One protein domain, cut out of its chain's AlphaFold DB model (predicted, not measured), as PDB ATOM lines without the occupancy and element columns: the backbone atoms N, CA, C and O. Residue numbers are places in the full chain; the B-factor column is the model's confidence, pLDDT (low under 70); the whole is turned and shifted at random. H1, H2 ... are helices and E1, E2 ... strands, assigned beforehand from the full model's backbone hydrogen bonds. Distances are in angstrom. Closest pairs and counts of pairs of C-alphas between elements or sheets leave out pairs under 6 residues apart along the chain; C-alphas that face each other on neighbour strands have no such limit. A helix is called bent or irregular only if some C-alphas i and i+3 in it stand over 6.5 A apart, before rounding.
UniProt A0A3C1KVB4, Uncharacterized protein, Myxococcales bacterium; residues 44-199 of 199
ATOM      1  N   PHE A  44     -35.087 -15.797  19.198       47.75
ATOM      2  CA  PHE A  44     -36.317 -15.971  18.441       47.75
ATOM      3  C   PHE A  44     -37.117 -17.181  18.933       47.75
ATOM      4  O   PHE A  44     -38.216 -17.372  18.421       47.75
ATOM      5  N   ALA A  45     -36.677 -17.922  19.964       50.69
ATOM      6  CA  ALA A  45     -37.427 -18.985  20.626       50.69
ATOM      7  C   ALA A  45     -38.412 -18.496  21.710       50.69
ATOM      8  O   ALA A  45     -39.102 -19.317  22.315       50.69
ATOM      9  N   ILE A  46     -38.649 -17.188  21.879       61.22
ATOM     10  CA  ILE A  46     -39.699 -16.673  22.789       61.22
ATOM     11  C   ILE A  46     -41.090 -17.202  22.382       61.22
ATOM     12  O   ILE A  46     -41.678 -16.713  21.421       61.22
ATOM     13  N   GLU A  47     -41.658 -18.184  23.094       66.75
ATOM     14  CA  GLU A  47     -42.951 -18.839  22.767       66.75
ATOM     15  C   GLU A  47     -44.155 -17.876  22.650       66.75
ATOM     16  O   GLU A  47     -45.231 -18.220  22.136       66.75
ATOM     17  N   GLN A  48     -43.995 -16.650  23.149       74.56
ATOM     18  CA  GLN A  48     -45.010 -15.604  23.076       74.56
ATOM     19  C   GLN A  48     -45.110 -14.971  21.679       74.56
ATOM     20  O   GLN A  48     -46.170 -14.441  21.345       74.56
ATOM     21  N   VAL A  49     -44.071 -15.064  20.841       80.12
ATOM     22  CA  VAL A  49     -44.119 -14.572  19.457       80.12
ATOM     23  C   VAL A  49     -44.944 -15.538  18.608       80.12
ATOM     24  O   VAL A  49     -44.612 -16.715  18.476       80.12
ATOM     25  N   LYS A  50     -46.050 -15.044  18.040       84.00
ATOM     26  CA  LYS A  50     -47.006 -15.861  17.267       84.00
ATOM     27  C   LYS A  50     -46.800 -15.810  15.756       84.00
ATOM     28  O   LYS A  50     -47.202 -16.738  15.064       84.00
ATOM     29  N   VAL A  51     -46.186 -14.744  15.251       87.25
ATOM     30  CA  VAL A  51     -45.870 -14.551  13.832       87.25
ATOM     31  C   VAL A  51     -44.753 -13.522  13.703       87.25
ATOM     32  O   VAL A  51     -44.698 -12.580  14.493       87.25
ATOM     33  N   SER A  52     -43.890 -13.698  12.707       87.50
ATOM     34  CA  SER A  52     -42.905 -12.696  12.293       87.50
ATOM     35  C   SER A  52     -43.287 -12.113  10.937       87.50
ATOM     36  O   SER A  52     -43.681 -12.848  10.030       87.50
ATOM     37  N   ILE A  53     -43.161 -10.795  10.794       90.31
ATOM     38  CA  ILE A  53     -43.374 -10.084   9.530       90.31
ATOM     39  C   ILE A  53     -42.066  -9.382   9.191       90.31
ATOM     40  O   ILE A  53     -41.642  -8.466   9.891       90.31
ATOM     41  N   ALA A  54     -41.414  -9.856   8.141       89.69
ATOM     42  CA  ALA A  54     -40.128  -9.377   7.676       89.69
ATOM     43  C   ALA A  54     -40.342  -8.465   6.461       89.69
ATOM     44  O   ALA A  54     -40.869  -8.910   5.441       89.69
ATOM     45  N   LEU A  55     -39.950  -7.196   6.581       93.31
ATOM     46  CA  LEU A  55     -40.040  -6.188   5.523       93.31
ATOM     47  C   LEU A  55     -38.629  -5.889   5.010       93.31
ATOM     48  O   LEU A  55     -37.779  -5.544   5.825       93.31
ATOM     49  N   ALA A  56     -38.385  -6.046   3.703       90.94
ATOM     50  CA  ALA A  56     -37.079  -5.810   3.065       90.94
ATOM     51  C   ALA A  56     -35.893  -6.358   3.888       90.94
ATOM     52  O   ALA A  56     -34.953  -5.644   4.238       90.94
ATOM     53  N   HIS A  57     -35.987  -7.625   4.307       83.88
ATOM     54  CA  HIS A  57     -35.056  -8.160   5.293       83.88
ATOM     55  C   HIS A  57     -33.660  -8.404   4.721       83.88
ATOM     56  O   HIS A  57     -33.492  -8.815   3.574       83.88
ATOM     57  N   ALA A  58     -32.663  -8.240   5.588       75.94
ATOM     58  CA  ALA A  58     -31.261  -8.542   5.329       75.94
ATOM     59  C   ALA A  58     -30.761  -9.636   6.281       75.94
ATOM     60  O   ALA A  58     -31.220  -9.730   7.419       75.94
ATOM     61  N   GLY A  59     -29.753 -10.401   5.860       63.69
ATOM     62  CA  GLY A  59     -28.923 -11.201   6.767       63.69
ATOM     63  C   GLY A  59     -28.742 -12.663   6.370       63.69
ATOM     64  O   GLY A  59     -27.891 -13.339   6.950       63.69
ATOM     65  N   TYR A  60     -29.470 -13.157   5.366       63.75
ATOM     66  CA  TYR A  60     -29.296 -14.515   4.854       63.75
ATOM     67  C   TYR A  60     -28.112 -14.593   3.881       63.75
ATOM     68  O   TYR A  60     -27.245 -15.460   4.026       63.75
ATOM     69  N   GLY A  61     -28.017 -13.654   2.932       53.84
ATOM     70  CA  GLY A  61     -26.928 -13.594   1.949       53.84
ATOM     71  C   GLY A  61     -25.564 -13.322   2.592       53.84
ATOM     72  O   GLY A  61     -24.548 -13.893   2.193       53.84
ATOM     73  N   ASN A  62     -25.560 -12.540   3.674       53.34
ATOM     74  CA  ASN A  62     -24.366 -12.180   4.446       53.34
ATOM     75  C   ASN A  62     -23.936 -13.226   5.492       53.34
ATOM     76  O   ASN A  62     -23.075 -12.938   6.318       53.34
ATOM     77  N   GLN A  63     -24.503 -14.437   5.456       51.91
ATOM     78  CA  GLN A  63     -24.202 -15.560   6.359       51.91
ATOM     79  C   GLN A  63     -24.538 -15.347   7.845       51.91
ATOM     80  O   GLN A  63     -24.377 -16.279   8.628       51.91
ATOM     81  N   MET A  64     -25.063 -14.181   8.230       49.88
ATOM     82  CA  MET A  64     -25.417 -13.874   9.623       49.88
ATOM     83  C   MET A  64     -26.561 -14.752  10.138       49.88
ATOM     84  O   MET A  64     -26.621 -15.067  11.319       49.88
ATOM     85  N   LEU A  65     -27.448 -15.176   9.235       50.31
ATOM     86  CA  LEU A  65     -28.609 -16.020   9.522       50.31
ATOM     87  C   LEU A  65     -28.431 -17.480   9.064       50.31
ATOM     88  O   LEU A  65     -29.393 -18.241   9.037       50.31
ATOM     89  N   LYS A  66     -27.216 -17.924   8.705       50.03
ATOM     90  CA  LYS A  66     -26.975 -19.365   8.485       50.03
ATOM     91  C   LYS A  66     -27.285 -20.242   9.711       50.03
ATOM     92  O   LYS A  66     -27.709 -21.374   9.489       50.03
ATOM     93  N   PRO A  67     -27.156 -19.764  10.964       50.91
ATOM     94  CA  PRO A  67     -27.636 -20.478  12.128       50.91
ATOM     95  C   PRO A  67     -29.027 -19.969  12.521       50.91
ATOM     96  O   PRO A  67     -29.273 -19.704  13.691       50.91
ATOM     97  N   ILE A  68     -29.963 -19.823  11.573       51.72
ATOM     98  CA  ILE A  68     -31.375 -19.876  11.967       51.72
ATOM     99  C   ILE A  68     -31.566 -21.274  12.550       51.72
ATOM    100  O   ILE A  68     -31.562 -22.283  11.840       51.72
ATOM    101  N   HIS A  69     -31.628 -21.322  13.877       50.31
ATOM    102  CA  HIS A  69     -31.833 -22.541  14.623       50.31
ATOM    103  C   HIS A  69     -33.140 -23.181  14.141       50.31
ATOM    104  O   HIS A  69     -34.126 -22.500  13.861       50.31
ATOM    105  N   SER A  70     -33.166 -24.510  14.056       46.72
ATOM    106  CA  SER A  70     -34.302 -25.305  13.556       46.72
ATOM    107  C   SER A  70     -35.639 -25.068  14.281       46.72
ATOM    108  O   SER A  70     -36.664 -25.600  13.863       46.72
ATOM    109  N   GLN A  71     -35.643 -24.300  15.373       48.75
ATOM    110  CA  GLN A  71     -36.843 -23.911  16.110       48.75
ATOM    111  C   GLN A  71     -37.478 -22.613  15.588       48.75
ATOM    112  O   GLN A  71     -38.703 -22.479  15.618       48.75
ATOM    113  N   ASP A  72     -36.683 -21.698  15.033       55.38
ATOM    114  CA  ASP A  72     -37.171 -20.445  14.443       55.38
ATOM    115  C   ASP A  72     -37.860 -20.699  13.102       55.38
ATOM    116  O   ASP A  72     -38.825 -20.021  12.738       55.38
ATOM    117  N   THR A  73     -37.439 -21.759  12.403       60.75
ATOM    118  CA  THR A  73     -38.038 -22.180  11.136       60.75
ATOM    119  C   THR A  73     -39.436 -22.772  11.287       60.75
ATOM    120  O   THR A  73     -40.048 -23.081  10.272       60.75
ATOM    121  N   LEU A  74     -39.961 -22.975  12.502       68.38
ATOM    122  CA  LEU A  74     -41.303 -23.535  12.726       68.38
ATOM    123  C   LEU A  74     -42.396 -22.469  12.856       68.38
ATOM    124  O   LEU A  74     -43.579 -22.776  12.696       68.38
ATOM    125  N   ARG A  75     -42.029 -21.220  13.152       78.56
ATOM    126  CA  ARG A  75     -43.003 -20.158  13.426       78.56
ATOM    127  C   ARG A  75     -43.579 -19.585  12.138       78.56
ATOM    128  O   ARG A  75     -42.873 -19.541  11.134       78.56
ATOM    129  N   PRO A  76     -44.830 -19.100  12.155       85.50
ATOM    130  CA  PRO A  76     -45.375 -18.373  11.025       85.50
ATOM    131  C   PRO A  76     -44.498 -17.182  10.631       85.50
ATOM    132  O   PRO A  76     -44.172 -16.339  11.472       85.50
ATOM    133  N   LEU A  77     -44.138 -17.113   9.352       85.06
ATOM    134  CA  LEU A  77     -43.305 -16.054   8.788       85.06
ATOM    135  C   LEU A  77     -43.955 -15.474   7.531       85.06
ATOM    136  O   LEU A  77     -44.269 -16.196   6.589       85.06
ATOM    137  N   ILE A  78     -44.103 -14.155   7.487       88.31
ATOM    138  CA  ILE A  78     -44.481 -13.428   6.276       88.31
ATOM    139  C   ILE A  78     -43.292 -12.587   5.846       88.31
ATOM    140  O   ILE A  78     -42.826 -11.747   6.610       88.31
ATOM    141  N   MET A  79     -42.804 -12.801   4.630       89.44
ATOM    142  CA  MET A  79     -41.761 -11.969   4.034       89.44
ATOM    143  C   MET A  79     -42.374 -11.072   2.975       89.44
ATOM    144  O   MET A  79     -43.018 -11.557   2.047       89.44
ATOM    145  N   ILE A  80     -42.146  -9.772   3.090       93.44
ATOM    146  CA  ILE A  80     -42.556  -8.776   2.107       93.44
ATOM    147  C   ILE A  80     -41.292  -8.057   1.652       93.44
ATOM    148  O   ILE A  80     -40.608  -7.417   2.444       93.44
ATOM    149  N   GLY A  81     -40.972  -8.171   0.371       93.88
ATOM    150  CA  GLY A  81     -39.840  -7.470  -0.225       93.88
ATOM    151  C   GLY A  81     -40.193  -6.921  -1.597       93.88
ATOM    152  O   GLY A  81     -41.320  -7.090  -2.070       93.88
ATOM    153  N   ALA A  82     -39.245  -6.245  -2.235       94.12
ATOM    154  CA  ALA A  82     -39.476  -5.595  -3.516       94.12
ATOM    155  C   ALA A  82     -38.504  -6.079  -4.598       94.12
ATOM    156  O   ALA A  82     -37.368  -6.453  -4.322       94.12
ATOM    157  N   SER A  83     -38.960  -6.131  -5.851       92.44
ATOM    158  CA  SER A  83     -38.161  -6.701  -6.944       92.44
ATOM    159  C   SER A  83     -37.056  -5.775  -7.450       92.44
ATOM    160  O   SER A  83     -36.122  -6.265  -8.075       92.44
ATOM    161  N   GLY A  84     -37.200  -4.463  -7.254       90.31
ATOM    162  CA  GLY A  84     -36.190  -3.454  -7.578       90.31
ATOM    163  C   GLY A  84     -35.265  -3.139  -6.404       90.31
ATOM    164  O   GLY A  84     -34.440  -2.238  -6.506       90.31
ATOM    165  N   ASP A  85     -35.388  -3.857  -5.286       90.69
ATOM    166  CA  ASP A  85     -34.501  -3.692  -4.142       90.69
ATOM    167  C   ASP A  85     -33.103  -4.248  -4.456       90.69
ATOM    168  O   ASP A  85     -32.901  -5.457  -4.608       90.69
ATOM    169  N   THR A  86     -32.134  -3.342  -4.564       87.25
ATOM    170  CA  THR A  86     -30.716  -3.650  -4.778       87.25
ATOM    171  C   THR A  86     -29.921  -3.748  -3.476       87.25
ATOM    172  O   THR A  86     -28.830  -4.317  -3.490       87.25
ATOM    173  N   SER A  87     -30.456  -3.235  -2.364       85.31
ATOM    174  CA  SER A  87     -29.812  -3.254  -1.044       85.31
ATOM    175  C   SER A  87     -30.001  -4.603  -0.360       85.31
ATOM    176  O   SER A  87     -29.053  -5.168   0.182       85.31
ATOM    177  N   THR A  88     -31.212  -5.157  -0.457       87.56
ATOM    178  CA  THR A  88     -31.567  -6.498   0.022       87.56
ATOM    179  C   THR A  88     -32.257  -7.309  -1.075       87.56
ATOM    180  O   THR A  88     -33.471  -7.524  -1.036       87.56
ATOM    181  N   PRO A  89     -31.509  -7.787  -2.092       88.94
ATOM    182  CA  PRO A  89     -32.107  -8.472  -3.228       88.94
ATOM    183  C   PRO A  89     -32.875  -9.729  -2.815       88.94
ATOM    184  O   PRO A  89     -32.336 -10.636  -2.176       88.94
ATOM    185  N   MET A  90     -34.119  -9.846  -3.288       85.50
ATOM    186  CA  MET A  90     -35.012 -10.976  -2.988       85.50
ATOM    187  C   MET A  90     -34.388 -12.348  -3.259       85.50
ATOM    188  O   MET A  90     -34.697 -13.316  -2.570       85.50
ATOM    189  N   SER A  91     -33.531 -12.471  -4.273       85.06
ATOM    190  CA  SER A  91     -32.869 -13.732  -4.626       85.06
ATOM    191  C   SER A  91     -31.776 -14.142  -3.634       85.06
ATOM    192  O   SER A  91     -31.513 -15.337  -3.503       85.06
ATOM    193  N   GLN A  92     -31.160 -13.176  -2.950       82.75
ATOM    194  CA  GLN A  92     -30.055 -13.385  -2.010       82.75
ATOM    195  C   GLN A  92     -30.553 -13.479  -0.566       82.75
ATOM    196  O   GLN A  92     -30.028 -14.276   0.208       82.75
ATOM    197  N   GLU A  93     -31.598 -12.723  -0.228       82.94
ATOM    198  CA  GLU A  93     -32.082 -12.600   1.147       82.94
ATOM    199  C   GLU A  93     -33.385 -13.384   1.385       82.94
ATOM    200  O   GLU A  93     -33.439 -14.293   2.216       82.94
ATOM    201  N   ALA A  94     -34.451 -13.082   0.638       83.38
ATOM    202  CA  ALA A  94     -35.788 -13.628   0.905       83.38
ATOM    203  C   ALA A  94     -36.033 -15.034   0.375       83.38
ATOM    204  O   ALA A  94     -36.553 -15.898   1.079       83.38
ATOM    205  N   THR A  95     -35.644 -15.283  -0.866       83.50
ATOM    206  CA  THR A  95     -35.913 -16.546  -1.552       83.50
ATOM    207  C   THR A  95     -35.237 -17.732  -0.861       83.50
ATOM    208  O   THR A  95     -35.886 -18.771  -0.716       83.50
ATOM    209  N   PRO A  96     -33.964 -17.641  -0.431       78.19
ATOM    210  CA  PRO A  96     -33.322 -18.744   0.275       78.19
ATOM    211  C   PRO A  96     -33.975 -19.033   1.632       78.19
ATOM    212  O   PRO A  96     -34.244 -20.197   1.920       78.19
ATOM    213  N   LEU A  97     -34.320 -17.995   2.404       78.38
ATOM    214  CA  LEU A  97     -35.035 -18.144   3.672       78.38
ATOM    215  C   LEU A  97     -36.412 -18.783   3.466       78.38
ATOM    216  O   LEU A  97     -36.722 -19.779   4.106       78.38
ATOM    217  N   PHE A  98     -37.197 -18.298   2.498       80.75
ATOM    218  CA  PHE A  98     -38.477 -18.908   2.121       80.75
ATOM    219  C   PHE A  98     -38.337 -20.393   1.798       80.75
ATOM    220  O   PHE A  98     -39.185 -21.202   2.172       80.75
ATOM    221  N   LYS A  99     -37.264 -20.778   1.097       80.69
ATOM    222  CA  LYS A  99     -36.992 -22.175   0.751       80.69
ATOM    223  C   LYS A  99     -36.602 -23.011   1.969       80.69
ATOM    224  O   LYS A  99     -37.096 -24.132   2.054       80.69
ATOM    225  N   ALA A 100     -35.771 -22.472   2.857       77.12
ATOM    226  CA  ALA A 100     -35.265 -23.145   4.050       77.12
ATOM    227  C   ALA A 100     -36.288 -23.222   5.199       77.12
ATOM    228  O   ALA A 100     -36.203 -24.128   6.022       77.12
ATOM    229  N   HIS A 101     -37.259 -22.305   5.248       75.94
ATOM    230  CA  HIS A 101     -38.281 -22.267   6.292       75.94
ATOM    231  C   HIS A 101     -39.197 -23.495   6.229       75.94
ATOM    232  O   HIS A 101     -39.662 -23.881   5.150       75.94
ATOM    233  N   THR A 102     -39.444 -24.103   7.389       78.00
ATOM    234  CA  THR A 102     -40.152 -25.390   7.527       78.00
ATOM    235  C   THR A 102     -41.578 -25.258   8.063       78.00
ATOM    236  O   THR A 102     -42.358 -26.197   7.947       78.00
ATOM    237  N   GLY A 103     -41.912 -24.126   8.677       77.94
ATOM    238  CA  GLY A 103     -43.230 -23.793   9.200       77.94
ATOM    239  C   GLY A 103     -44.077 -23.027   8.182       77.94
ATOM    240  O   GLY A 103     -43.656 -22.847   7.035       77.94
ATOM    241  N   PRO A 104     -45.259 -22.531   8.594       83.75
ATOM    242  CA  PRO A 104     -46.104 -21.717   7.731       83.75
ATOM    243  C   PRO A 104     -45.344 -20.484   7.243       83.75
ATOM    244  O   PRO A 104     -44.830 -19.703   8.048       83.75
ATOM    245  N   VAL A 105     -45.273 -20.301   5.927       83.38
ATOM    246  CA  VAL A 105     -44.573 -19.159   5.343       83.38
ATOM    247  C   VAL A 105     -45.269 -18.639   4.100       83.38
ATOM    248  O   VAL A 105     -45.696 -19.409   3.237       83.38
ATOM    249  N   ALA A 106     -45.333 -17.316   3.992       86.25
ATOM    250  CA  ALA A 106     -45.738 -16.633   2.775       86.25
ATOM    251  C   ALA A 106     -44.680 -15.615   2.351       86.25
ATOM    252  O   ALA A 106     -43.963 -15.042   3.175       86.25
ATOM    253  N   MET A 107     -44.601 -15.387   1.046       87.06
ATOM    254  CA  MET A 107     -43.728 -14.392   0.450       87.06
ATOM    255  C   MET A 107     -44.524 -13.500  -0.495       87.06
ATOM    256  O   MET A 107     -45.210 -13.979  -1.399       87.06
ATOM    257  N   VAL A 108     -44.384 -12.195  -0.304       90.62
ATOM    258  CA  VAL A 108     -44.973 -11.144  -1.128       90.62
ATOM    259  C   VAL A 108     -43.839 -10.361  -1.771       90.62
ATOM    260  O   VAL A 108     -42.890  -9.943  -1.111       90.62
ATOM    261  N   THR A 109     -43.913 -10.188  -3.086       93.44
ATOM    262  CA  THR A 109     -42.959  -9.384  -3.851       93.44
ATOM    263  C   THR A 109     -43.675  -8.204  -4.476       93.44
ATOM    264  O   THR A 109     -44.468  -8.403  -5.396       93.44
ATOM    265  N   ILE A 110     -43.347  -6.997  -4.030       93.81
ATOM    266  CA  ILE A 110     -43.758  -5.737  -4.646       93.81
ATOM    267  C   ILE A 110     -42.917  -5.539  -5.918       93.81
ATOM    268  O   ILE A 110     -41.701  -5.358  -5.859       93.81
ATOM    269  N   LYS A 111     -43.532  -5.661  -7.093       92.06
ATOM    270  CA  LYS A 111     -42.867  -5.495  -8.391       92.06
ATOM    271  C   LYS A 111     -42.586  -4.020  -8.634       92.06
ATOM    272  O   LYS A 111     -43.464  -3.207  -8.424       92.06
ATOM    273  N   GLY A 112     -41.378  -3.682  -9.069       89.06
ATOM    274  CA  GLY A 112     -40.968  -2.293  -9.327       89.06
ATOM    275  C   GLY A 112     -40.629  -1.471  -8.078       89.06
ATOM    276  O   GLY A 112     -39.912  -0.488  -8.199       89.06
ATOM    277  N   GLY A 113     -41.054  -1.897  -6.883       90.69
ATOM    278  CA  GLY A 113     -40.661  -1.249  -5.629       90.69
ATOM    279  C   GLY A 113     -39.169  -1.419  -5.320       90.69
ATOM    280  O   GLY A 113     -38.502  -2.291  -5.889       90.69
ATOM    281  N   SER A 114     -38.665  -0.643  -4.364       91.75
ATOM    282  CA  SER A 114     -37.273  -0.681  -3.906       91.75
ATOM    283  C   SER A 114     -37.174  -0.925  -2.395       91.75
ATOM    284  O   SER A 114     -38.186  -1.092  -1.714       91.75
ATOM    285  N   HIS A 115     -35.949  -0.897  -1.860       91.88
ATOM    286  CA  HIS A 115     -35.696  -0.930  -0.419       91.88
ATOM    287  C   HIS A 115     -36.463   0.156   0.351       91.88
ATOM    288  O   HIS A 115     -36.939  -0.061   1.462       91.88
ATOM    289  N   TYR A 116     -36.626   1.332  -0.255       91.62
ATOM    290  CA  TYR A 116     -37.252   2.474   0.402       91.62
ATOM    291  C   TYR A 116     -38.785   2.458   0.334       91.62
ATOM    292  O   TYR A 116     -39.426   3.240   1.031       91.62
ATOM    293  N   SER A 117     -39.393   1.527  -0.415       92.50
ATOM    294  CA  SER A 117     -40.855   1.338  -0.468       92.50
ATOM    295  C   SER A 117     -41.478   0.909   0.871       92.50
ATOM    296  O   SER A 117     -42.698   0.822   0.982       92.50
ATOM    297  N   PHE A 118     -40.652   0.615   1.880       93.12
ATOM    298  CA  PHE A 118     -41.053   0.134   3.204       93.12
ATOM    299  C   PHE A 118     -40.950   1.204   4.300       93.12
ATOM    300  O   PHE A 118     -41.174   0.902   5.471       93.12
ATOM    301  N   ALA A 119     -40.606   2.443   3.943       90.31
ATOM    302  CA  ALA A 119     -40.433   3.549   4.876       90.31
ATOM    303  C   ALA A 119     -41.107   4.826   4.355       90.31
ATOM    304  O   ALA A 119     -41.254   5.014   3.150       90.31
ATOM    305  N   ASN A 120     -41.455   5.746   5.261       90.25
ATOM    306  CA  ASN A 120     -41.975   7.077   4.916       90.25
ATOM    307  C   ASN A 120     -40.850   7.998   4.394       90.25
ATOM    308  O   ASN A 120     -40.694   9.132   4.840       90.25
ATOM    309  N   ILE A 121     -40.007   7.502   3.483       88.94
ATOM    310  CA  ILE A 121     -38.782   8.187   3.065       88.94
ATOM    311  C   ILE A 121     -39.082   9.494   2.314       88.94
ATOM    312  O   ILE A 121     -38.315  10.446   2.423       88.94
ATOM    313  N   CYS A 122     -40.224   9.582   1.621       89.06
ATOM    314  CA  CYS A 122     -40.607  10.778   0.866       89.06
ATOM    315  C   CYS A 122     -40.910  11.983   1.760       89.06
ATOM    316  O   CYS A 122     -40.765  13.123   1.329       89.06
ATOM    317  N   GLU A 123     -41.259  11.757   3.030       89.56
ATOM    318  CA  GLU A 123     -41.439  12.845   3.999       89.56
ATOM    319  C   GLU A 123     -40.109  13.527   4.353       89.56
ATOM    320  O   GLU A 123     -40.088  14.691   4.758       89.56
ATOM    321  N   VAL A 124     -38.991  12.814   4.183       88.44
ATOM    322  CA  VAL A 124     -37.645  13.261   4.565       88.44
ATOM    323  C   VAL A 124     -36.676  13.353   3.387       88.44
ATOM    324  O   VAL A 124     -35.527  13.729   3.587       88.44
ATOM    325  N   GLU A 125     -37.115  13.076   2.157       87.62
ATOM    326  CA  GLU A 125     -36.279  13.044   0.947       87.62
ATOM    327  C   GLU A 125     -35.370  14.278   0.833       87.62
ATOM    328  O   GLU A 125     -34.158  14.157   0.676       87.62
ATOM    329  N   LYS A 126     -35.938  15.475   1.021       86.62
ATOM    330  CA  LYS A 126     -35.240  16.763   0.850       86.62
ATOM    331  C   LYS A 126     -34.096  17.012   1.835       86.62
ATOM    332  O   LYS A 126     -33.334  17.955   1.639       86.62
ATOM    333  N   ILE A 127     -34.015  16.237   2.916       88.25
ATOM    334  CA  ILE A 127     -32.951  16.347   3.922       88.25
ATOM    335  C   ILE A 127     -31.948  15.190   3.846       88.25
ATOM    336  O   ILE A 127     -31.008  15.148   4.639       88.25
ATOM    337  N   LEU A 128     -32.130  14.256   2.906       85.81
ATOM    338  CA  LEU A 128     -31.178  13.177   2.661       85.81
ATOM    339  C   LEU A 128     -29.943  13.700   1.910       85.81
ATOM    340  O   LEU A 128     -30.025  14.722   1.230       85.81
ATOM    341  N   PRO A 129     -28.791  13.015   1.985       86.31
ATOM    342  CA  PRO A 129     -27.651  13.321   1.125       86.31
ATOM    343  C   PRO A 129     -28.013  13.185  -0.362       86.31
ATOM    344  O   PRO A 129     -28.757  12.272  -0.718       86.31
ATOM    345  N   ASP A 130     -27.432  14.014  -1.237       83.00
ATOM    346  CA  ASP A 130     -27.706  14.020  -2.690       83.00
ATOM    347  C   ASP A 130     -27.606  12.625  -3.335       83.00
ATOM    348  O   ASP A 130     -28.399  12.263  -4.203       83.00
ATOM    349  N   THR A 131     -26.657  11.805  -2.872       76.50
ATOM    350  CA  THR A 131     -26.468  10.424  -3.342       76.50
ATOM    351  C   THR A 131     -27.674   9.532  -3.059       76.50
ATOM    352  O   THR A 131     -27.995   8.672  -3.866       76.50
ATOM    353  N   THR A 132     -28.348   9.743  -1.929       79.06
ATOM    354  CA  THR A 132     -29.546   8.998  -1.527       79.06
ATOM    355  C   THR A 132     -30.805   9.624  -2.120       79.06
ATOM    356  O   THR A 132     -31.728   8.900  -2.475       79.06
ATOM    357  N   GLN A 133     -30.837  10.949  -2.302       81.62
ATOM    358  CA  GLN A 133     -31.948  11.629  -2.975       81.62
ATOM    359  C   GLN A 133     -32.173  11.088  -4.387       81.62
ATOM    360  O   GLN A 133     -33.313  10.866  -4.767       81.62
ATOM    361  N   SER A 134     -31.108  10.806  -5.148       77.38
ATOM    362  CA  SER A 134     -31.260  10.227  -6.489       77.38
ATOM    363  C   SER A 134     -31.905   8.839  -6.477       77.38
ATOM    364  O   SER A 134     -32.615   8.508  -7.418       77.38
ATOM    365  N   GLU A 135     -31.650   8.019  -5.456       75.88
ATOM    366  CA  GLU A 135     -32.236   6.675  -5.348       75.88
ATOM    367  C   GLU A 135     -33.678   6.718  -4.835       75.88
ATOM    368  O   GLU A 135     -34.506   5.894  -5.213       75.88
ATOM    369  N   VAL A 136     -33.973   7.674  -3.955       84.81
ATOM    370  CA  VAL A 136     -35.290   7.865  -3.342       84.81
ATOM    371  C   VAL A 136     -36.248   8.594  -4.287       84.81
ATOM    372  O   VAL A 136     -37.434   8.265  -4.319       84.81
ATOM    373  N   GLY A 137     -35.740   9.526  -5.094       83.56
ATOM    374  CA  GLY A 137     -36.538  10.380  -5.971       83.56
ATOM    375  C   GLY A 137     -37.347   9.612  -7.010       83.56
ATOM    376  O   GLY A 137     -38.485   9.983  -7.288       83.56
ATOM    377  N   ASP A 138     -36.835   8.485  -7.509       83.06
ATOM    378  CA  ASP A 138     -37.585   7.630  -8.435       83.06
ATOM    379  C   ASP A 138     -38.864   7.066  -7.789       83.06
ATOM    380  O   ASP A 138     -39.908   6.980  -8.441       83.06
ATOM    381  N   ILE A 139     -38.816   6.741  -6.494       85.62
ATOM    382  CA  ILE A 139     -39.930   6.144  -5.733       85.62
ATOM    383  C   ILE A 139     -40.856   7.215  -5.149       85.62
ATOM    384  O   ILE A 139     -42.042   6.958  -4.957       85.62
ATOM    385  N   CYS A 140     -40.324   8.408  -4.882       88.56
ATOM    386  CA  CYS A 140     -41.095   9.568  -4.439       88.56
ATOM    387  C   CYS A 140     -41.711  10.367  -5.590       88.56
ATOM    388  O   CYS A 140     -42.452  11.318  -5.348       88.56
ATOM    389  N   SER A 141     -41.427   9.990  -6.839       86.94
ATOM    390  CA  SER A 141     -42.016  10.634  -8.007       86.94
ATOM    391  C   SER A 141     -43.505  10.302  -8.157       86.94
ATOM    392  O   SER A 141     -43.937   9.176  -7.919       86.94
ATOM    393  N   ASP A 142     -44.283  11.249  -8.689       84.38
ATOM    394  CA  ASP A 142     -45.701  11.036  -9.039       84.38
ATOM    395  C   ASP A 142     -45.900   9.953 -10.122       84.38
ATOM    396  O   ASP A 142     -47.016   9.503 -10.384       84.38
ATOM    397  N   THR A 143     -44.815   9.553 -10.790       85.56
ATOM    398  CA  THR A 143     -44.782   8.507 -11.819       85.56
ATOM    399  C   THR A 143     -44.285   7.162 -11.298       85.56
ATOM    400  O   THR A 143     -44.212   6.205 -12.074       85.56
ATOM    401  N   ALA A 144     -43.925   7.074 -10.015       86.62
ATOM    402  CA  ALA A 144     -43.452   5.847  -9.400       86.62
ATOM    403  C   ALA A 144     -44.487   4.732  -9.578       86.62
ATOM    404  O   ALA A 144     -45.696   4.945  -9.479       86.62
ATOM    405  N   THR A 145     -44.021   3.523  -9.882       87.19
ATOM    406  CA  THR A 145     -44.894   2.354  -9.997       87.19
ATOM    407  C   THR A 145     -44.236   1.150  -9.324       87.19
ATOM    408  O   THR A 145     -43.267   0.611  -9.868       87.19
ATOM    409  N   PRO A 146     -44.783   0.680  -8.188       90.12
ATOM    410  CA  PRO A 146     -45.854   1.295  -7.398       90.12
ATOM    411  C   PRO A 146     -45.427   2.606  -6.749       90.12
ATOM    412  O   PRO A 146     -44.238   2.834  -6.520       90.12
ATOM    413  N   THR A 147     -46.409   3.424  -6.378       91.56
ATOM    414  CA  THR A 147     -46.159   4.537  -5.454       91.56
ATOM    415  C   THR A 147     -45.852   4.015  -4.042       91.56
ATOM    416  O   THR A 147     -46.065   2.832  -3.726       91.56
ATOM    417  N   ILE A 148     -45.365   4.889  -3.153       90.88
ATOM    418  CA  ILE A 148     -45.197   4.546  -1.731       90.88
ATOM    419  C   ILE A 148     -46.539   4.165  -1.100       90.88
ATOM    420  O   ILE A 148     -46.617   3.188  -0.357       90.88
ATOM    421  N   GLU A 149     -47.614   4.872  -1.430       90.56
ATOM    422  CA  GLU A 149     -48.953   4.589  -0.916       90.56
ATOM    423  C   GLU A 149     -49.440   3.209  -1.362       90.56
ATOM    424  O   GLU A 149     -49.930   2.441  -0.535       90.56
ATOM    425  N   GLU A 150     -49.267   2.858  -2.641       91.69
ATOM    426  CA  GLU A 150     -49.610   1.522  -3.147       91.69
ATOM    427  C   GLU A 150     -48.760   0.435  -2.464       91.69
ATOM    428  O   GLU A 150     -49.269  -0.633  -2.114       91.69
ATOM    429  N   SER A 151     -47.483   0.722  -2.188       93.19
ATOM    430  CA  SER A 151     -46.604  -0.178  -1.431       93.19
ATOM    431  C   SER A 151     -47.104  -0.380   0.004       93.19
ATOM    432  O   SER A 151     -47.224  -1.519   0.462       93.19
ATOM    433  N   PHE A 152     -47.490   0.693   0.702       93.19
ATOM    434  CA  PHE A 152     -48.047   0.604   2.052       93.19
ATOM    435  C   PHE A 152     -49.402  -0.083   2.105       93.19
ATOM    436  O   PHE A 152     -49.665  -0.811   3.060       93.19
ATOM    437  N   GLN A 153     -50.254   0.086   1.097       90.88
ATOM    438  CA  GLN A 153     -51.508  -0.662   1.010       90.88
ATOM    439  C   GLN A 153     -51.244  -2.171   0.986       90.88
ATOM    440  O   GLN A 153     -51.882  -2.916   1.731       90.88
ATOM    441  N   ILE A 154     -50.258  -2.619   0.200       89.31
ATOM    442  CA  ILE A 154     -49.852  -4.028   0.146       89.31
ATOM    443  C   ILE A 154     -49.283  -4.477   1.501       89.31
ATOM    444  O   ILE A 154     -49.737  -5.480   2.052       89.31
ATOM    445  N   ILE A 155     -48.330  -3.729   2.069       92.81
ATOM    446  CA  ILE A 155     -47.688  -4.062   3.353       92.81
ATOM    447  C   ILE A 155     -48.730  -4.174   4.473       92.81
ATOM    448  O   ILE A 155     -48.749  -5.168   5.204       92.81
ATOM    449  N   ASN A 156     -49.619  -3.187   4.590       91.50
ATOM    450  CA  ASN A 156     -50.646  -3.143   5.626       91.50
ATOM    451  C   ASN A 156     -51.644  -4.287   5.471       91.50
ATOM    452  O   ASN A 156     -51.986  -4.926   6.463       91.50
ATOM    453  N   ALA A 157     -52.076  -4.589   4.246       87.75
ATOM    454  CA  ALA A 157     -53.013  -5.676   3.998       87.75
ATOM    455  C   ALA A 157     -52.460  -7.034   4.456       87.75
ATOM    456  O   ALA A 157     -53.110  -7.739   5.228       87.75
ATOM    457  N   TYR A 158     -51.240  -7.379   4.035       86.19
ATOM    458  CA  TYR A 158     -50.616  -8.650   4.412       86.19
ATOM    459  C   TYR A 158     -50.234  -8.704   5.893       86.19
ATOM    460  O   TYR A 158     -50.351  -9.759   6.518       86.19
ATOM    461  N   THR A 159     -49.844  -7.569   6.476       90.62
ATOM    462  CA  THR A 159     -49.585  -7.457   7.916       90.62
ATOM    463  C   THR A 159     -50.852  -7.719   8.723       90.62
ATOM    464  O   THR A 159     -50.849  -8.553   9.629       90.62
ATOM    465  N   LEU A 160     -51.960  -7.065   8.374       88.62
ATOM    466  CA  LEU A 160     -53.240  -7.245   9.055       88.62
ATOM    467  C   LEU A 160     -53.766  -8.676   8.904       88.62
ATOM    468  O   LEU A 160     -54.160  -9.271   9.905       88.62
ATOM    469  N   ALA A 161     -53.701  -9.261   7.704       83.50
ATOM    470  CA  ALA A 161     -54.109 -10.649   7.475       83.50
ATOM    471  C   ALA A 161     -53.313 -11.639   8.349       83.50
ATOM    472  O   ALA A 161     -53.882 -12.557   8.945       83.50
ATOM    473  N   ALA A 162     -52.002 -11.422   8.496       86.25
ATOM    474  CA  ALA A 162     -51.152 -12.238   9.356       86.25
ATOM    475  C   ALA A 162     -51.506 -12.105  10.843       86.25
ATOM    476  O   ALA A 162     -51.568 -13.110  11.556       86.25
ATOM    477  N   LEU A 163     -51.775 -10.885  11.310       88.12
ATOM    478  CA  LEU A 163     -52.192 -10.640  12.690       88.12
ATOM    479  C   LEU A 163     -53.561 -11.270  12.989       88.12
ATOM    480  O   LEU A 163     -53.729 -11.915  14.025       88.12
ATOM    481  N   GLU A 164     -54.528 -11.152  12.079       86.44
ATOM    482  CA  GLU A 164     -55.832 -11.809  12.213       86.44
ATOM    483  C   GLU A 164     -55.693 -13.335  12.304       86.44
ATOM    484  O   GLU A 164     -56.268 -13.964  13.198       86.44
ATOM    485  N   LEU A 165     -54.888 -13.936  11.426       83.69
ATOM    486  CA  LEU A 165     -54.738 -15.387  11.385       83.69
ATOM    487  C   LEU A 165     -53.995 -15.929  12.609       83.69
ATOM    488  O   LEU A 165     -54.487 -16.837  13.279       83.69
ATOM    489  N   PHE A 166     -52.808 -15.396  12.896       86.56
ATOM    490  CA  PHE A 166     -51.879 -16.016  13.845       86.56
ATOM    491  C   PHE A 166     -51.972 -15.452  15.262       86.56
ATOM    492  O   PHE A 166     -51.687 -16.173  16.217       86.56
ATOM    493  N   VAL A 167     -52.387 -14.191  15.424       87.12
ATOM    494  CA  VAL A 167     -52.542 -13.577  16.753       87.12
ATOM    495  C   VAL A 167     -53.974 -13.725  17.252       87.12
ATOM    496  O   VAL A 167     -54.182 -14.135  18.392       87.12
ATOM    497  N   ARG A 168     -54.970 -13.426  16.409       85.88
ATOM    498  CA  ARG A 168     -56.392 -13.527  16.789       85.88
ATOM    499  C   ARG A 168     -56.988 -14.917  16.565       85.88
ATOM    500  O   ARG A 168     -58.093 -15.179  17.032       85.88
ATOM    501  N   GLY A 169     -56.276 -15.811  15.876       83.25
ATOM    502  CA  GLY A 169     -56.740 -17.172  15.595       83.25
ATOM    503  C   GLY A 169     -57.901 -17.233  14.598       83.25
ATOM    504  O   GLY A 169     -58.572 -18.263  14.499       83.25
ATOM    505  N   ASN A 170     -58.163 -16.146  13.868       81.00
ATOM    506  CA  ASN A 170     -59.257 -16.064  12.915       81.00
ATOM    507  C   ASN A 170     -58.915 -16.889  11.668       81.00
ATOM    508  O   ASN A 170     -58.256 -16.414  10.753       81.00
ATOM    509  N   GLN A 171     -59.380 -18.138  11.602       78.19
ATOM    510  CA  GLN A 171     -59.076 -19.025  10.471       78.19
ATOM    511  C   GLN A 171     -59.655 -18.530   9.136       78.19
ATOM    512  O   GLN A 171     -59.137 -18.889   8.082       78.19
ATOM    513  N   GLN A 172     -60.675 -17.660   9.151       70.50
ATOM    514  CA  GLN A 172     -61.160 -17.002   7.930       70.50
ATOM    515  C   GLN A 172     -60.122 -16.020   7.370       70.50
ATOM    516  O   GLN A 172     -60.121 -15.750   6.174       70.50
ATOM    517  N   ALA A 173     -59.171 -15.564   8.192       66.94
ATOM    518  CA  ALA A 173     -58.009 -14.813   7.734       66.94
ATOM    519  C   ALA A 173     -57.046 -15.647   6.872       66.94
ATOM    520  O   ALA A 173     -56.195 -15.111   6.177       66.94
ATOM    521  N   ARG A 174     -57.204 -16.974   6.812       62.28
ATOM    522  CA  ARG A 174     -56.414 -17.796   5.891       62.28
ATOM    523  C   ARG A 174     -56.807 -17.571   4.431       62.28
ATOM    524  O   ARG A 174     -55.929 -17.502   3.577       62.28
ATOM    525  N   SER A 175     -58.095 -17.366   4.138       58.94
ATOM    526  CA  SER A 175     -58.531 -16.957   2.792       58.94
ATOM    527  C   SER A 175     -58.162 -15.508   2.465       58.94
ATOM    528  O   SER A 175     -58.287 -15.098   1.320       58.94
ATOM    529  N   GLN A 176     -57.681 -14.749   3.456       56.22
ATOM    530  CA  GLN A 176     -57.226 -13.368   3.307       56.22
ATOM    531  C   GLN A 176     -55.803 -13.237   2.747       56.22
ATOM    532  O   GLN A 176     -55.379 -12.143   2.389       56.22
ATOM    533  N   PHE A 177     -55.086 -14.357   2.611       57.44
ATOM    534  CA  PHE A 177     -53.843 -14.437   1.839       57.44
ATOM    535  C   PHE A 177     -54.083 -14.568   0.320       57.44
ATOM    536  O   PHE A 177     -53.140 -14.427  -0.458       57.44
ATOM    537  N   ALA A 178     -55.336 -14.768  -0.111       52.75
ATOM    538  CA  ALA A 178     -55.800 -14.445  -1.461       52.75
ATOM    539  C   ALA A 178     -56.276 -12.976  -1.480       52.75
ATOM    540  O   ALA A 178     -56.750 -12.495  -0.450       52.75
ATOM    541  N   PRO A 179     -56.148 -12.235  -2.597       51.34
ATOM    542  CA  PRO A 179     -56.463 -10.806  -2.621       51.34
ATOM    543  C   PRO A 179     -57.915 -10.569  -2.177       51.34
ATOM    544  O   PRO A 179     -58.842 -11.131  -2.753       51.34
ATOM    545  N   LEU A 180     -58.105  -9.774  -1.124       48.19
ATOM    546  CA  LEU A 180     -59.403  -9.604  -0.453       48.19
ATOM    547  C   LEU A 180     -60.190  -8.375  -0.856       48.19
ATOM    548  O   LEU A 180     -61.411  -8.350  -0.730       48.19
ATOM    549  N   ASP A 181     -59.479  -7.329  -1.238       59.03
ATOM    550  CA  ASP A 181     -60.075  -6.057  -1.586       59.03
ATOM    551  C   ASP A 181     -59.985  -5.902  -3.102       59.03
ATOM    552  O   ASP A 181     -58.985  -6.298  -3.712       59.03
ATOM    553  N   ALA A 182     -61.023  -5.317  -3.700       59.09
ATOM    554  CA  ALA A 182     -61.010  -4.881  -5.087       59.09
ATOM    555  C   ALA A 182     -59.737  -4.083  -5.409       59.09
ATOM    556  O   ALA A 182     -59.200  -4.235  -6.503       59.09
ATOM    557  N   GLU A 183     -59.206  -3.317  -4.454       66.38
ATOM    558  CA  GLU A 183     -57.960  -2.574  -4.623       66.38
ATOM    559  C   GLU A 183     -56.719  -3.478  -4.689       66.38
ATOM    560  O   GLU A 183     -55.883  -3.320  -5.576       66.38
ATOM    561  N   LEU A 184     -56.614  -4.509  -3.847       66.75
ATOM    562  CA  LEU A 184     -55.510  -5.476  -3.925       66.75
ATOM    563  C   LEU A 184     -55.626  -6.373  -5.158       66.75
ATOM    564  O   LEU A 184     -54.616  -6.670  -5.795       66.75
ATOM    565  N   MET A 185     -56.846  -6.756  -5.549       71.25
ATOM    566  CA  MET A 185     -57.094  -7.437  -6.821       71.25
ATOM    567  C   MET A 185     -56.721  -6.538  -8.008       71.25
ATOM    568  O   MET A 185     -56.118  -7.009  -8.976       71.25
ATOM    569  N   ARG A 186     -57.020  -5.234  -7.943       78.75
ATOM    570  CA  ARG A 186     -56.612  -4.240  -8.947       78.75
ATOM    571  C   ARG A 186     -55.092  -4.143  -9.031       78.75
ATOM    572  O   ARG A 186     -54.543  -4.185 -10.126       78.75
ATOM    573  N   LEU A 187     -54.398  -4.020  -7.904       72.56
ATOM    574  CA  LEU A 187     -52.935  -3.956  -7.865       72.56
ATOM    575  C   LEU A 187     -52.301  -5.255  -8.387       72.56
ATOM    576  O   LEU A 187     -51.405  -5.211  -9.228       72.56
ATOM    577  N   GLN A 188     -52.815  -6.417  -7.980       75.50
ATOM    578  CA  GLN A 188     -52.317  -7.712  -8.445       75.50
ATOM    579  C   GLN A 188     -52.573  -7.934  -9.944       75.50
ATOM    580  O   GLN A 188     -51.681  -8.391 -10.656       75.50
ATOM    581  N   SER A 189     -53.757  -7.575 -10.453       77.62
ATOM    582  CA  SER A 189     -54.092  -7.664 -11.889       77.62
ATOM    583  C   SER A 189     -53.287  -6.697 -12.759       77.62
ATOM    584  O   SER A 189     -53.008  -7.007 -13.915       77.62
ATOM    585  N   LYS A 190     -52.842  -5.567 -12.196       79.88
ATOM    586  CA  LYS A 190     -51.847  -4.681 -12.816       79.88
ATOM    587  C   LYS A 190     -50.414  -5.227 -12.748       79.88
ATOM    588  O   LYS A 190     -49.509  -4.608 -13.295       79.88
ATOM    589  N   GLY A 191     -50.188  -6.361 -12.084       78.12
ATOM    590  CA  GLY A 191     -48.862  -6.950 -11.910       78.12
ATOM    591  C   GLY A 191     -47.977  -6.201 -10.912       78.12
ATOM    592  O   GLY A 191     -46.765  -6.401 -10.926       78.12
ATOM    593  N   ILE A 192     -48.560  -5.365 -10.044       80.62
ATOM    594  CA  ILE A 192     -47.823  -4.568  -9.050       80.62
ATOM    595  C   ILE A 192     -47.206  -5.448  -7.965       80.62
ATOM    596  O   ILE A 192     -46.182  -5.094  -7.392       80.62
ATOM    597  N   PHE A 193     -47.774  -6.618  -7.677       80.44
ATOM    598  CA  PHE A 193     -47.154  -7.565  -6.759       80.44
ATOM    599  C   PHE A 193     -47.504  -9.015  -7.091       80.44
ATOM    600  O   PHE A 193     -48.451  -9.308  -7.820       80.44
ATOM    601  N   THR A 194     -46.720  -9.934  -6.531       80.25
ATOM    602  CA  THR A 194     -46.989 -11.377  -6.548       80.25
ATOM    603  C   THR A 194     -46.922 -11.930  -5.135       80.25
ATOM    604  O   THR A 194     -45.997 -11.580  -4.401       80.25
ATOM    605  N   ALA A 195     -47.843 -12.821  -4.778       73.69
ATOM    606  CA  ALA A 195     -47.825 -13.552  -3.516       73.69
ATOM    607  C   ALA A 195     -47.719 -15.059  -3.776       73.69
ATOM    608  O   ALA A 195     -48.283 -15.562  -4.748       73.69
ATOM    609  N   GLY A 196     -46.982 -15.759  -2.917       70.88
ATOM    610  CA  GLY A 196     -46.903 -17.216  -2.902       70.88
ATOM    611  C   GLY A 196     -46.812 -17.737  -1.474       70.88
ATOM    612  O   GLY A 196     -46.167 -17.124  -0.622       70.88
ATOM    613  N   ASP A 197     -47.457 -18.865  -1.220       61.25
ATOM    614  CA  ASP A 197     -47.509 -19.550   0.064       61.25
ATOM    615  C   ASP A 197     -46.905 -20.960  -0.031       61.25
ATOM    616  O   ASP A 197     -46.877 -21.592  -1.089       61.25
ATOM    617  N   LYS A 198     -46.371 -21.447   1.094       57.84
ATOM    618  CA  LYS A 198     -46.128 -22.877   1.308       57.84
ATOM    619  C   LYS A 198     -47.190 -23.420   2.274       57.84
ATOM    620  O   LYS A 198     -47.542 -22.704   3.215       57.84
ATOM    621  N   PRO A 199     -47.700 -24.642   2.034       41.78
ATOM    622  CA  PRO A 199     -48.725 -25.263   2.870       41.78
ATOM    623  C   PRO A 199     -48.276 -25.492   4.315       41.78
ATOM    624  O   PRO A 199     -47.075 -25.777   4.523       41.78
TER     625      PRO A 199
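This is residues 44 to 199 of the 199 residues of an uncharacterized protein of Myxococcales bacterium (UniProt A0A3C1KVB4). A four-stranded sheet forms the middle, with the long helix H4 along one face and the short helix H1 along the other. H5 folds back beside H4, H6 packs across H4 near one edge of the sheet, and H2 leads to H3, which lies far out at one end; residues 56 to 76 make a long loop with no named element. The 156 printed residues hold six named helices and four named strands, in the order E1 E2 H1 E3 H2 H3 H4 H5 H6 E4. The mixed sheet runs E1 E2 E3 E4, and the class is mixed, helices and strands. The whole is compact, with a radius of gyration of the C-alphas of 16.1 A and spans of 43 by 39 by 24 A.

E1 is residues 52 to 55, beginning at C-alpha 52 (-42.905, -12.696, 12.293). E2 is residues 77 to 82, 16.6 A long, and H1 is residues 94 to 100. E3, residues 105 to 110, is 16.8 A long. H2 is residues 115 to 118, only just irregular, with C-alphas 115 and 118 6.6 A apart. H3 is residues 130 to 140, 14.2 A. H4, residues 148 to 167, is 26.9 A long and begins at C-alpha 148 (-45.197, 4.546, -1.731). H5 is residues 171 to 177, H6 residues 182 to 189. E4, residues 193 to 198, 17.3 A, ends at C-alpha 198 (-46.128, -22.877, 1.308).

E1 and E2 are parallel, with N 54 and O 78 2.8 A apart. E2 and E3 are parallel, with N 108 and O 79 at 2.8 A; E2, H1 and E3 form a strand-helix-strand unit, two parallel neighbour strands with a helix between, and its crossover is right-handed. E3 and E4 are antiparallel, with N 109 and O 194 at 2.8 A. H4 is on the sheet at a height of 9.6 A, along the strands; H1 is on the opposite face at 9.2 A. H4 and H5 form a helical hairpin, closest at C-alphas 165 and 173, 4.9 A. H4 touches H2 at C-alphas 148 and 117, 5.5 A, and only just touches H6, with 3 pairs of C-alphas within 8 A. H2 only just touches H3, also with 3 pairs. Every O i to N i+4 pair is within hydrogen-bond range in H1, H4 and H6; H3 has 4 of 7, and H5 0 of 3 but 4 of 4 O i to N i+3 pairs.

The C-alphas of Asp 130 and Gln 171 are the two farthest apart, 47.4 A. The printed part has no cut. The links E1 to E2, E2 to H1 and H2 to H3 are long. The mean pLDDT of the printed part is 78.8; residues 44 to 47, 59 to 74, 173 to 184 and 197 to 199 are under 70.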